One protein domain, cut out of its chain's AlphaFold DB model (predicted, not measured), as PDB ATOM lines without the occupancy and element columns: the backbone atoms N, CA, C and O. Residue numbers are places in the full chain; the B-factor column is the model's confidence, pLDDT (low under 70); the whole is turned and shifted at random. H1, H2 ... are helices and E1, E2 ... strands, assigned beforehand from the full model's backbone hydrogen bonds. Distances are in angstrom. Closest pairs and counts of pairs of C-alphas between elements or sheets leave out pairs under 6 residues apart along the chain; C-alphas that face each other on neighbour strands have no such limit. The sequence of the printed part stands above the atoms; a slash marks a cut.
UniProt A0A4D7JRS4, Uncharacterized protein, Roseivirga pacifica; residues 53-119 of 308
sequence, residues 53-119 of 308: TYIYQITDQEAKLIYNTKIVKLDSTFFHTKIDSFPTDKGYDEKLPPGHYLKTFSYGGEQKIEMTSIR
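What this domain is: This is residues 53 to 119 of the 308 residues of an uncharacterized protein of Roseivirga pacifica (UniProt A0A4D7JRS4). What is the main shape? A strongly twisted sheet of four antiparallel strands makes the body, with helix H1 over E3 on one face and the short H2 only grazing the sheet. Which parts make it? The printed part has 67 residues with two named helices and four named strands, E1 H1 H2 E2 E3 E4 along the chain; the sheet's order is E2 E1 E3 E4, and the class is mixed, helices and strands. How large is it? It is compact, with a radius of gyration of the C-alphas of 11.9 A and spans of 31 by 31 by 19 A.

Where its parts are: Where are the strands? E2 is residues 81 to 87, 18.8 A long, and E1 is residues 53 to 58, 15.8 A, from C-alpha 53 at (296.316, 193.634, 114.456). E3 is residues 99 to 107, 25.6 A, and E4 is residues 110 to 118, 25.8 A, to C-alpha 118 at (294.007, 187.416, 130.549). Where are the helices? H1 is residues 60 to 68, 12.3 A, and H2 is residues 76 to 79, 5.6 A.

How they stand to each other: How do the strands pair? Inner strands E1 and E3 are antiparallel at 147 degrees, with N 56 and O 102 2.8 A apart, within hydrogen-bond range; so are N 55 and O 84 of E1 and edge strand E2, at 2.9 A. E3 and edge strand E4 form a hairpin, with N 103 and O 114 at 2.8 A, within range. Where are the helices? H1 is on the sheet at a height of 10.3 A, over E3 and only just over E4, on which 3 of its C-alphas fall; its closest C-alpha pair with E3 is Ala 63 and His 100, 6.5 A. H2 only grazes the sheet with residues 77 to 79; its closest C-alpha pair with E1 is Phe 79 and Tyr 56, 6.0 A. How are their backbones? Every O i to N i+4 pair is within hydrogen-bond range in H1; H2 is too short for such a pair.

The domain as a whole: How far does it reach? The two C-alphas farthest apart are those of Gly 109 and Arg 119, 32.3 A. Are there cuts or long links? The printed part has no cut; the link from E2 to E3, 11 residues, is long, and residues 68 to 73, of which 68 belongs to H1, stand free. Where is confidence low? Mean pLDDT of the printed part is 90.1, and residue 70 is under 70.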
ATOM      1  N   THR A  53     296.105 193.186 113.086       96.31
ATOM      2  CA  THR A  53     296.316 193.634 114.456       96.31
ATOM      3  C   THR A  53     297.409 192.769 115.061       96.31
ATOM      4  O   THR A  53     297.351 191.540 114.993       96.31
ATOM      5  N   TYR A  54     298.409 193.406 115.656       96.06
ATOM      6  CA  TYR A  54     299.533 192.723 116.289       96.06
ATOM      7  C   TYR A  54     299.325 192.636 117.796       96.06
ATOM      8  O   TYR A  54     298.861 193.598 118.409       96.06
ATOM      9  N   ILE A  55     299.687 191.495 118.382       97.00
ATOM     10  CA  ILE A  55     299.584 191.234 119.817       97.00
ATOM     11  C   ILE A  55     300.989 191.176 120.406       97.00
ATOM     12  O   ILE A  55     301.798 190.326 120.029       97.00
ATOM     13  N   TYR A  56     301.261 192.073 121.347       96.44
ATOM     14  CA  TYR A  56     302.513 192.142 122.088       96.44
ATOM     15  C   TYR A  56     302.280 191.761 123.543       96.44
ATOM     16  O   TYR A  56     301.320 192.231 124.148       96.44
ATOM     17  N   GLN A  57     303.147 190.929 124.107       95.50
ATOM     18  CA  GLN A  57     303.169 190.657 125.539       95.50
ATOM     19  C   GLN A  57     303.994 191.727 126.247       95.50
ATOM     20  O   GLN A  57     305.089 192.060 125.793       95.50
ATOM     21  N   ILE A  58     303.472 192.224 127.365       94.38
ATOM     22  CA  ILE A  58     304.155 193.193 128.224       94.38
ATOM     23  C   ILE A  58     304.394 192.607 129.611       94.38
ATOM     24  O   ILE A  58     303.746 191.644 130.026       94.38
ATOM     25  N   THR A  59     305.326 193.208 130.337       92.69
ATOM     26  CA  THR A  59     305.652 192.827 131.709       92.69
ATOM     27  C   THR A  59     304.600 193.321 132.709       92.69
ATOM     28  O   THR A  59     303.903 194.315 132.484       92.69
ATOM     29  N   ASP A  60     304.529 192.678 133.879       90.56
ATOM     30  CA  ASP A  60     303.664 193.108 134.988       90.56
ATOM     31  C   ASP A  60     303.945 194.563 135.404       90.56
ATOM     32  O   ASP A  60     303.036 195.333 135.716       90.56
ATOM     33  N   GLN A  61     305.215 194.979 135.368       89.12
ATOM     34  CA  GLN A  61     305.611 196.343 135.720       89.12
ATOM     35  C   GLN A  61     305.077 197.369 134.714       89.12
ATOM     36  O   GLN A  61     304.546 198.403 135.120       89.12
ATOM     37  N   GLU A  62     305.161 197.070 133.420       90.81
ATOM     38  CA  GLU A  62     304.603 197.903 132.352       90.81
ATOM     39  C   GLU A  62     303.077 197.969 132.438       90.81
ATOM     40  O   GLU A  62     302.498 199.056 132.401       90.81
ATOM     41  N   ALA A  63     302.417 196.830 132.660       90.81
ATOM     42  CA  ALA A  63     300.976 196.775 132.871       90.81
ATOM     43  C   ALA A  63     300.542 197.660 134.054       90.81
ATOM     44  O   ALA A  63     299.574 198.418 133.955       90.81
ATOM     45  N   LYS A  64     301.299 197.643 135.159       88.88
ATOM     46  CA  LYS A  64     301.052 198.500 136.327       88.88
ATOM     47  C   LYS A  64     301.102 199.992 135.991       88.88
ATOM     48  O   LYS A  64     300.328 200.765 136.563       88.88
ATOM     49  N   LEU A  65     302.010 200.421 135.112       88.69
ATOM     50  CA  LEU A  65     302.095 201.820 134.673       88.69
ATOM     51  C   LEU A  65     300.835 202.227 133.905       88.69
ATOM     52  O   LEU A  65     300.279 203.303 134.159       88.69
ATOM     53  N   ILE A  66     300.348 201.327 133.047       88.31
ATOM     54  CA  ILE A  66     299.143 201.550 132.247       88.31
ATOM     55  C   ILE A  66     297.905 201.683 133.139       88.31
ATOM     56  O   ILE A  66     297.136 202.627 132.987       88.31
ATOM     57  N   TYR A  67     297.741 200.814 134.139       84.81
ATOM     58  CA  TYR A  67     296.591 200.887 135.050       84.81
ATOM     59  C   TYR A  67     296.617 202.084 136.018       84.81
ATOM     60  O   TYR A  67     295.561 202.513 136.489       84.81
ATOM     61  N   ASN A  68     297.795 202.626 136.345       80.38
ATOM     62  CA  ASN A  68     297.926 203.748 137.283       80.38
ATOM     63  C   ASN A  68     297.567 205.106 136.683       80.38
ATOM     64  O   ASN A  68     297.145 206.005 137.415       80.38
ATOM     65  N   THR A  69     297.752 205.284 135.378       76.31
ATOM     66  CA  THR A  69     297.625 206.595 134.742       76.31
ATOM     67  C   THR A  69     296.450 206.617 133.775       76.31
ATOM     68  O   THR A  69     296.229 205.698 133.000       76.31
ATOM     69  N   LYS A  70     295.650 207.688 133.826       68.25
ATOM     70  CA  LYS A  70     294.507 207.851 132.910       68.25
ATOM     71  C   LYS A  70     294.943 208.106 131.464       68.25
ATOM     72  O   LYS A  70     294.167 207.860 130.552       68.25
ATOM     73  N   ILE A  71     296.144 208.654 131.277       70.00
ATOM     74  CA  ILE A  71     296.728 208.982 129.978       70.00
ATOM     75  C   ILE A  71     298.177 208.505 130.027       70.00
ATOM     76  O   ILE A  71     299.019 209.142 130.659       70.00
ATOM     77  N   VAL A  72     298.446 207.368 129.393       75.31
ATOM     78  CA  VAL A  72     299.797 206.819 129.249       75.31
ATOM     79  C   VAL A  72     300.289 207.211 127.869       75.31
ATOM     80  O   VAL A  72     299.642 206.897 126.869       75.31
ATOM     81  N   LYS A  73     301.441 207.878 127.792       80.31
ATOM     82  CA  LYS A  73     302.144 208.018 126.519       80.31
ATOM     83  C   LYS A  73     302.940 206.736 126.297       80.31
ATOM     84  O   LYS A  73     304.040 206.612 126.820       80.31
ATOM     85  N   LEU A  74     302.340 205.782 125.589       82.75
ATOM     86  CA  LEU A  74     303.016 204.547 125.198       82.75
ATOM     87  C   LEU A  74     304.085 204.880 124.154       82.75
ATOM     88  O   LEU A  74     303.787 205.450 123.104       82.75
ATOM     89  N   ASP A  75     305.330 204.566 124.473       83.62
ATOM     90  CA  ASP A  75     306.485 204.644 123.590       83.62
ATOM     91  C   ASP A  75     306.802 203.269 122.980       83.62
ATOM     92  O   ASP A  75     306.151 202.262 123.260       83.62
ATOM     93  N   SER A  76     307.798 203.226 122.094       85.94
ATOM     94  CA  SER A  76     308.178 202.007 121.373       85.94
ATOM     95  C   SER A  76     308.718 200.895 122.279       85.94
ATOM     96  O   SER A  76     308.795 199.752 121.838       85.94
ATOM     97  N   THR A  77     309.073 201.206 123.527       89.88
ATOM     98  CA  THR A  77     309.634 200.246 124.488       89.88
ATOM     99  C   THR A  77     308.639 199.147 124.861       89.88
ATOM    100  O   THR A  77     309.044 197.995 124.934       89.88
ATOM    101  N   PHE A  78     307.340 199.455 124.950       90.19
ATOM    102  CA  PHE A  78     306.275 198.494 125.282       90.19
ATOM    103  C   PHE A  78     306.002 197.448 124.183       90.19
ATOM    104  O   PHE A  78     305.268 196.487 124.405       90.19
ATOM    105  N   PHE A  79     306.548 197.624 122.976       92.19
ATOM    106  CA  PHE A  79     306.293 196.755 121.819       92.19
ATOM    107  C   PHE A  79     307.462 195.798 121.543       92.19
ATOM    108  O   PHE A  79     307.826 195.561 120.391       92.19
ATOM    109  N   HIS A  80     308.072 195.252 122.599       92.62
ATOM    110  CA  HIS A  80     309.289 194.443 122.494       92.62
ATOM    111  C   HIS A  80     309.032 192.957 122.162       92.62
ATOM    112  O   HIS A  80     309.806 192.360 121.418       92.62
ATOM    113  N   THR A  81     307.943 192.352 122.658       95.31
ATOM    114  CA  THR A  81     307.669 190.908 122.490       95.31
ATOM    115  C   THR A  81     306.383 190.684 121.707       95.31
ATOM    116  O   THR A  81     305.301 190.641 122.285       95.31
ATOM    117  N   LYS A  82     306.478 190.521 120.383       95.56
ATOM    118  CA  LYS A  82     305.332 190.127 119.548       95.56
ATOM    119  C   LYS A  82     305.044 188.635 119.738       95.56
ATOM    120  O   LYS A  82     305.916 187.816 119.470       95.56
ATOM    121  N   ILE A  83     303.823 188.302 120.145       95.31
ATOM    122  CA  ILE A  83     303.359 186.916 120.309       95.31
ATOM    123  C   ILE A  83     302.620 186.444 119.066       95.31
ATOM    124  O   ILE A  83     302.866 185.342 118.591       95.31
ATOM    125  N   ASP A  84     301.736 187.286 118.529       95.31
ATOM    126  CA  ASP A  84     300.808 186.854 117.488       95.31
ATOM    127  C   ASP A  84     300.303 188.024 116.626       95.31
ATOM    128  O   ASP A  84     300.599 189.202 116.873       95.31
ATOM    129  N   SER A  85     299.548 187.706 115.579       94.38
ATOM    130  CA  SER A  85     298.827 188.654 114.743       94.38
ATOM    131  C   SER A  85     297.613 188.021 114.086       94.38
ATOM    132  O   SER A  85     297.693 186.912 113.574       94.38
ATOM    133  N   PHE A  86     296.527 188.780 113.984       95.25
ATOM    134  CA  PHE A  86     295.288 188.321 113.363       95.25
ATOM    135  C   PHE A  86     294.738 189.367 112.386       95.25
ATOM    136  O   PHE A  86     295.049 190.555 112.529       95.25
ATOM    137  N   PRO A  87     293.943 188.965 111.375       94.56
ATOM    138  CA  PRO A  87     293.302 189.914 110.471       94.56
ATOM    139  C   PRO A  87     292.390 190.865 111.249       94.56
ATOM    140  O   PRO A  87     291.476 190.412 111.939       94.56
ATOM    141  N   THR A  88     292.601 192.178 111.110       93.00
ATOM    142  CA  THR A  88     291.895 193.208 111.901       93.00
ATOM    143  C   THR A  88     290.370 193.082 111.805       93.00
ATOM    144  O   THR A  88     289.659 193.394 112.753       93.00
ATOM    145  N   ASP A  89     289.871 192.573 110.677       89.88
ATOM    146  CA  ASP A  89     288.442 192.496 110.362       89.88
ATOM    147  C   ASP A  89     287.743 191.257 110.959       89.88
ATOM    148  O   ASP A  89     286.516 191.203 110.975       89.88
ATOM    149  N   LYS A  90     288.498 190.250 111.433       88.06
ATOM    150  CA  LYS A  90     287.944 188.971 111.923       88.06
ATOM    151  C   LYS A  90     287.916 188.828 113.446       88.06
ATOM    152  O   LYS A  90     287.210 187.961 113.942       88.06
ATOM    153  N   GLY A  91     288.616 189.687 114.187       85.12
ATOM    154  CA  GLY A  91     288.794 189.498 115.629       85.12
ATOM    155  C   GLY A  91     289.785 188.374 115.957       85.12
ATOM    156  O   GLY A  91     290.408 187.803 115.063       85.12
ATOM    157  N   TYR A  92     289.981 188.108 117.251       90.75
ATOM    158  CA  TYR A  92     290.957 187.133 117.743       90.75
ATOM    159  C   TYR A  92     290.253 185.951 118.412       90.75
ATOM    160  O   TYR A  92     289.636 186.140 119.460       90.75
ATOM    161  N   ASP A  93     290.374 184.762 117.818       88.56
ATOM    162  CA  ASP A  93     289.664 183.548 118.254       88.56
ATOM    163  C   ASP A  93     290.529 182.598 119.100       88.56
ATOM    164  O   ASP A  93     290.014 181.680 119.745       88.56
ATOM    165  N   GLU A  94     291.847 182.791 119.106       90.94
ATOM    166  CA  GLU A  94     292.768 181.897 119.803       90.94
ATOM    167  C   GLU A  94     292.825 182.169 121.314       90.94
ATOM    168  O   GLU A  94     292.476 183.242 121.819       90.94
ATOM    169  N   LYS A  95     293.263 181.156 122.071       90.69
ATOM    170  CA  LYS A  95     293.439 181.254 123.521       90.69
ATOM    171  C   LYS A  95     294.880 181.629 123.837       90.69
ATOM    172  O   LYS A  95     295.787 180.820 123.674       90.69
ATOM    173  N   LEU A  96     295.066 182.835 124.352       91.56
ATOM    174  CA  LEU A  96     296.342 183.282 124.901       91.56
ATOM    175  C   LEU A  96     296.497 182.803 126.355       91.56
ATOM    176  O   LEU A  96     295.493 182.688 127.070       91.56
ATOM    177  N   PRO A  97     297.735 182.546 126.810       90.81
ATOM    178  CA  PRO A  97     297.990 182.235 128.209       90.81
ATOM    179  C   PRO A  97     297.670 183.440 129.117       90.81
ATOM    180  O   PRO A  97     297.516 184.566 128.633       90.81
ATOM    181  N   PRO A  98     297.541 183.236 130.440       91.31
ATOM    182  CA  PRO A  98     297.332 184.342 131.364       91.31
ATOM    183  C   PRO A  98     298.515 185.320 131.335       91.31
ATOM    184  O   PRO A  98     299.679 184.918 131.295       91.31
ATOM    185  N   GLY A  99     298.209 186.615 131.334       92.12
ATOM    186  CA  GLY A  99     299.199 187.673 131.176       92.12
ATOM    187  C   GLY A  99     298.616 188.975 130.635       92.12
ATOM    188  O   GLY A  99     297.404 189.124 130.442       92.12
ATOM    189  N   HIS A 100     299.503 189.934 130.389       93.69
ATOM    190  CA  HIS A 100     299.163 191.262 129.895       93.69
ATOM    191  C   HIS A 100     299.595 191.444 128.445       93.69
ATOM    192  O   HIS A 100     300.741 191.175 128.082       93.69
ATOM    193  N   TYR A 101     298.673 191.948 127.629       95.06
ATOM    194  CA  TYR A 101     298.860 192.081 126.194       95.06
ATOM    195  C   TYR A 101     298.439 193.456 125.688       95.06
ATOM    196  O   TYR A 101     297.430 194.021 126.121       95.06
ATOM    197  N   LEU A 102     299.186 193.960 124.712       95.31
ATOM    198  CA  LEU A 102     298.840 195.122 123.908       95.31
ATOM    199  C   LEU A 102     298.465 194.667 122.504       95.31
ATOM    200  O   LEU A 102     299.253 194.025 121.811       95.31
ATOM    201  N   LYS A 103     297.261 195.031 122.076       95.00
ATOM    202  CA  LYS A 103     296.790 194.869 120.705       95.00
ATOM    203  C   LYS A 103     296.947 196.196 119.997       95.00
ATOM    204  O   LYS A 103     296.517 197.222 120.516       95.00
ATOM    205  N   THR A 104     297.582 196.188 118.837       94.94
ATOM    206  CA  THR A 104     297.917 197.426 118.137       94.94
ATOM    207  C   THR A 104     297.628 197.303 116.648       94.94
ATOM    208  O   THR A 104     297.989 196.311 116.009       94.94
ATOM    209  N   PHE A 105     296.940 198.300 116.101       95.12
ATOM    210  CA  PHE A 105     296.570 198.380 114.690       95.12
ATOM    211  C   PHE A 105     296.454 199.844 114.270       95.12
ATOM    212  O   PHE A 105     296.252 200.725 115.101       95.12
ATOM    213  N   SER A 106     296.589 200.128 112.981       93.44
ATOM    214  CA  SER A 106     296.444 201.497 112.479       93.44
ATOM    215  C   SER A 106     295.011 201.725 112.001       93.44
ATOM    216  O   SER A 106     294.442 200.847 111.358       93.44
ATOM    217  N   TYR A 107     294.425 202.887 112.288       93.31
ATOM    218  CA  TYR A 107     293.116 203.314 111.790       93.31
ATOM    219  C   TYR A 107     293.153 204.791 111.407       93.31
ATOM    220  O   TYR A 107     293.415 205.643 112.254       93.31
ATOM    221  N   GLY A 108     292.877 205.108 110.140       88.44
ATOM    222  CA  GLY A 108     292.766 206.495 109.674       88.44
ATOM    223  C   GLY A 108     294.048 207.319 109.846       88.44
ATOM    224  O   GLY A 108     293.967 208.514 110.096       88.44
ATOM    225  N   GLY A 109     295.219 206.680 109.753       87.31
ATOM    226  CA  GLY A 109     296.522 207.325 109.965       87.31
ATOM    227  C   GLY A 109     296.966 207.417 111.430       87.31
ATOM    228  O   GLY A 109     298.071 207.876 111.698       87.31
ATOM    229  N   GLU A 110     296.151 206.946 112.375       91.31
ATOM    230  CA  GLU A 110     296.497 206.886 113.795       91.31
ATOM    231  C   GLU A 110     296.800 205.454 114.235       91.31
ATOM    232  O   GLU A 110     296.152 204.506 113.789       91.31
ATOM    233  N   GLN A 111     297.733 205.289 115.173       90.69
ATOM    234  CA  GLN A 111     297.938 204.008 115.845       90.69
ATOM    235  C   GLN A 111     296.921 203.852 116.979       90.69
ATOM    236  O   GLN A 111     296.890 204.649 117.918       90.69
ATOM    237  N   LYS A 112     296.091 202.814 116.904       92.75
ATOM    238  CA  LYS A 112     295.180 202.400 117.970       92.75
ATOM    239  C   LYS A 112     295.846 201.309 118.791       92.75
ATOM    240  O   LYS A 112     296.414 200.370 118.237       92.75
ATOM    241  N   ILE A 113     295.788 201.461 120.110       92.06
ATOM    242  CA  ILE A 113     296.380 200.530 121.066       92.06
ATOM    243  C   ILE A 113     295.318 200.182 122.103       92.06
ATOM    244  O   ILE A 113     294.729 201.067 122.720       92.06
ATOM    245  N   GLU A 114     295.100 198.891 122.300       91.19
ATOM    246  CA  GLU A 114     294.152 198.344 123.261       91.19
ATOM    247  C   GLU A 114     294.883 197.400 124.212       91.19
ATOM    248  O   GLU A 114     295.652 196.539 123.787       91.19
ATOM    249  N   MET A 115     294.633 197.538 125.513       89.88
ATOM    250  CA  MET A 115     295.199 196.646 126.521       89.88
ATOM    251  C   MET A 115     294.212 195.524 126.845       89.88
ATOM    252  O   MET A 115     293.044 195.775 127.134       89.88
ATOM    253  N   THR A 116     294.687 194.281 126.836       91.31
ATOM    254  CA  THR A 116     293.925 193.096 127.240       91.31
ATOM    255  C   THR A 116     294.716 192.319 128.289       91.31
ATOM    256  O   THR A 116     295.878 191.996 128.071       91.31
ATOM    257  N   SER A 117     294.080 191.993 129.415       90.94
ATOM    258  CA  SER A 117     294.681 191.190 130.488       90.94
ATOM    259  C   SER A 117     293.904 189.889 130.652       90.94
ATOM    260  O   SER A 117     292.709 189.922 130.963       90.94
ATOM    261  N   ILE A 118     294.576 188.762 130.442       91.06
ATOM    262  CA  ILE A 118     294.007 187.416 130.549       91.06
ATOM    263  C   ILE A 118     294.392 186.839 131.898       91.06
ATOM    264  O   ILE A 118     295.527 186.986 132.344       91.06
ATOM    265  N   ARG A 119     293.407 186.260 132.579       88.62
ATOM    266  CA  ARG A 119     293.475 185.903 133.993       88.62
ATOM    267  C   ARG A 119     292.771 184.572 134.206       88.62
ATOM    268  O   ARG A 119     291.803 184.272 133.512       88.62
TER     269      ARG A 119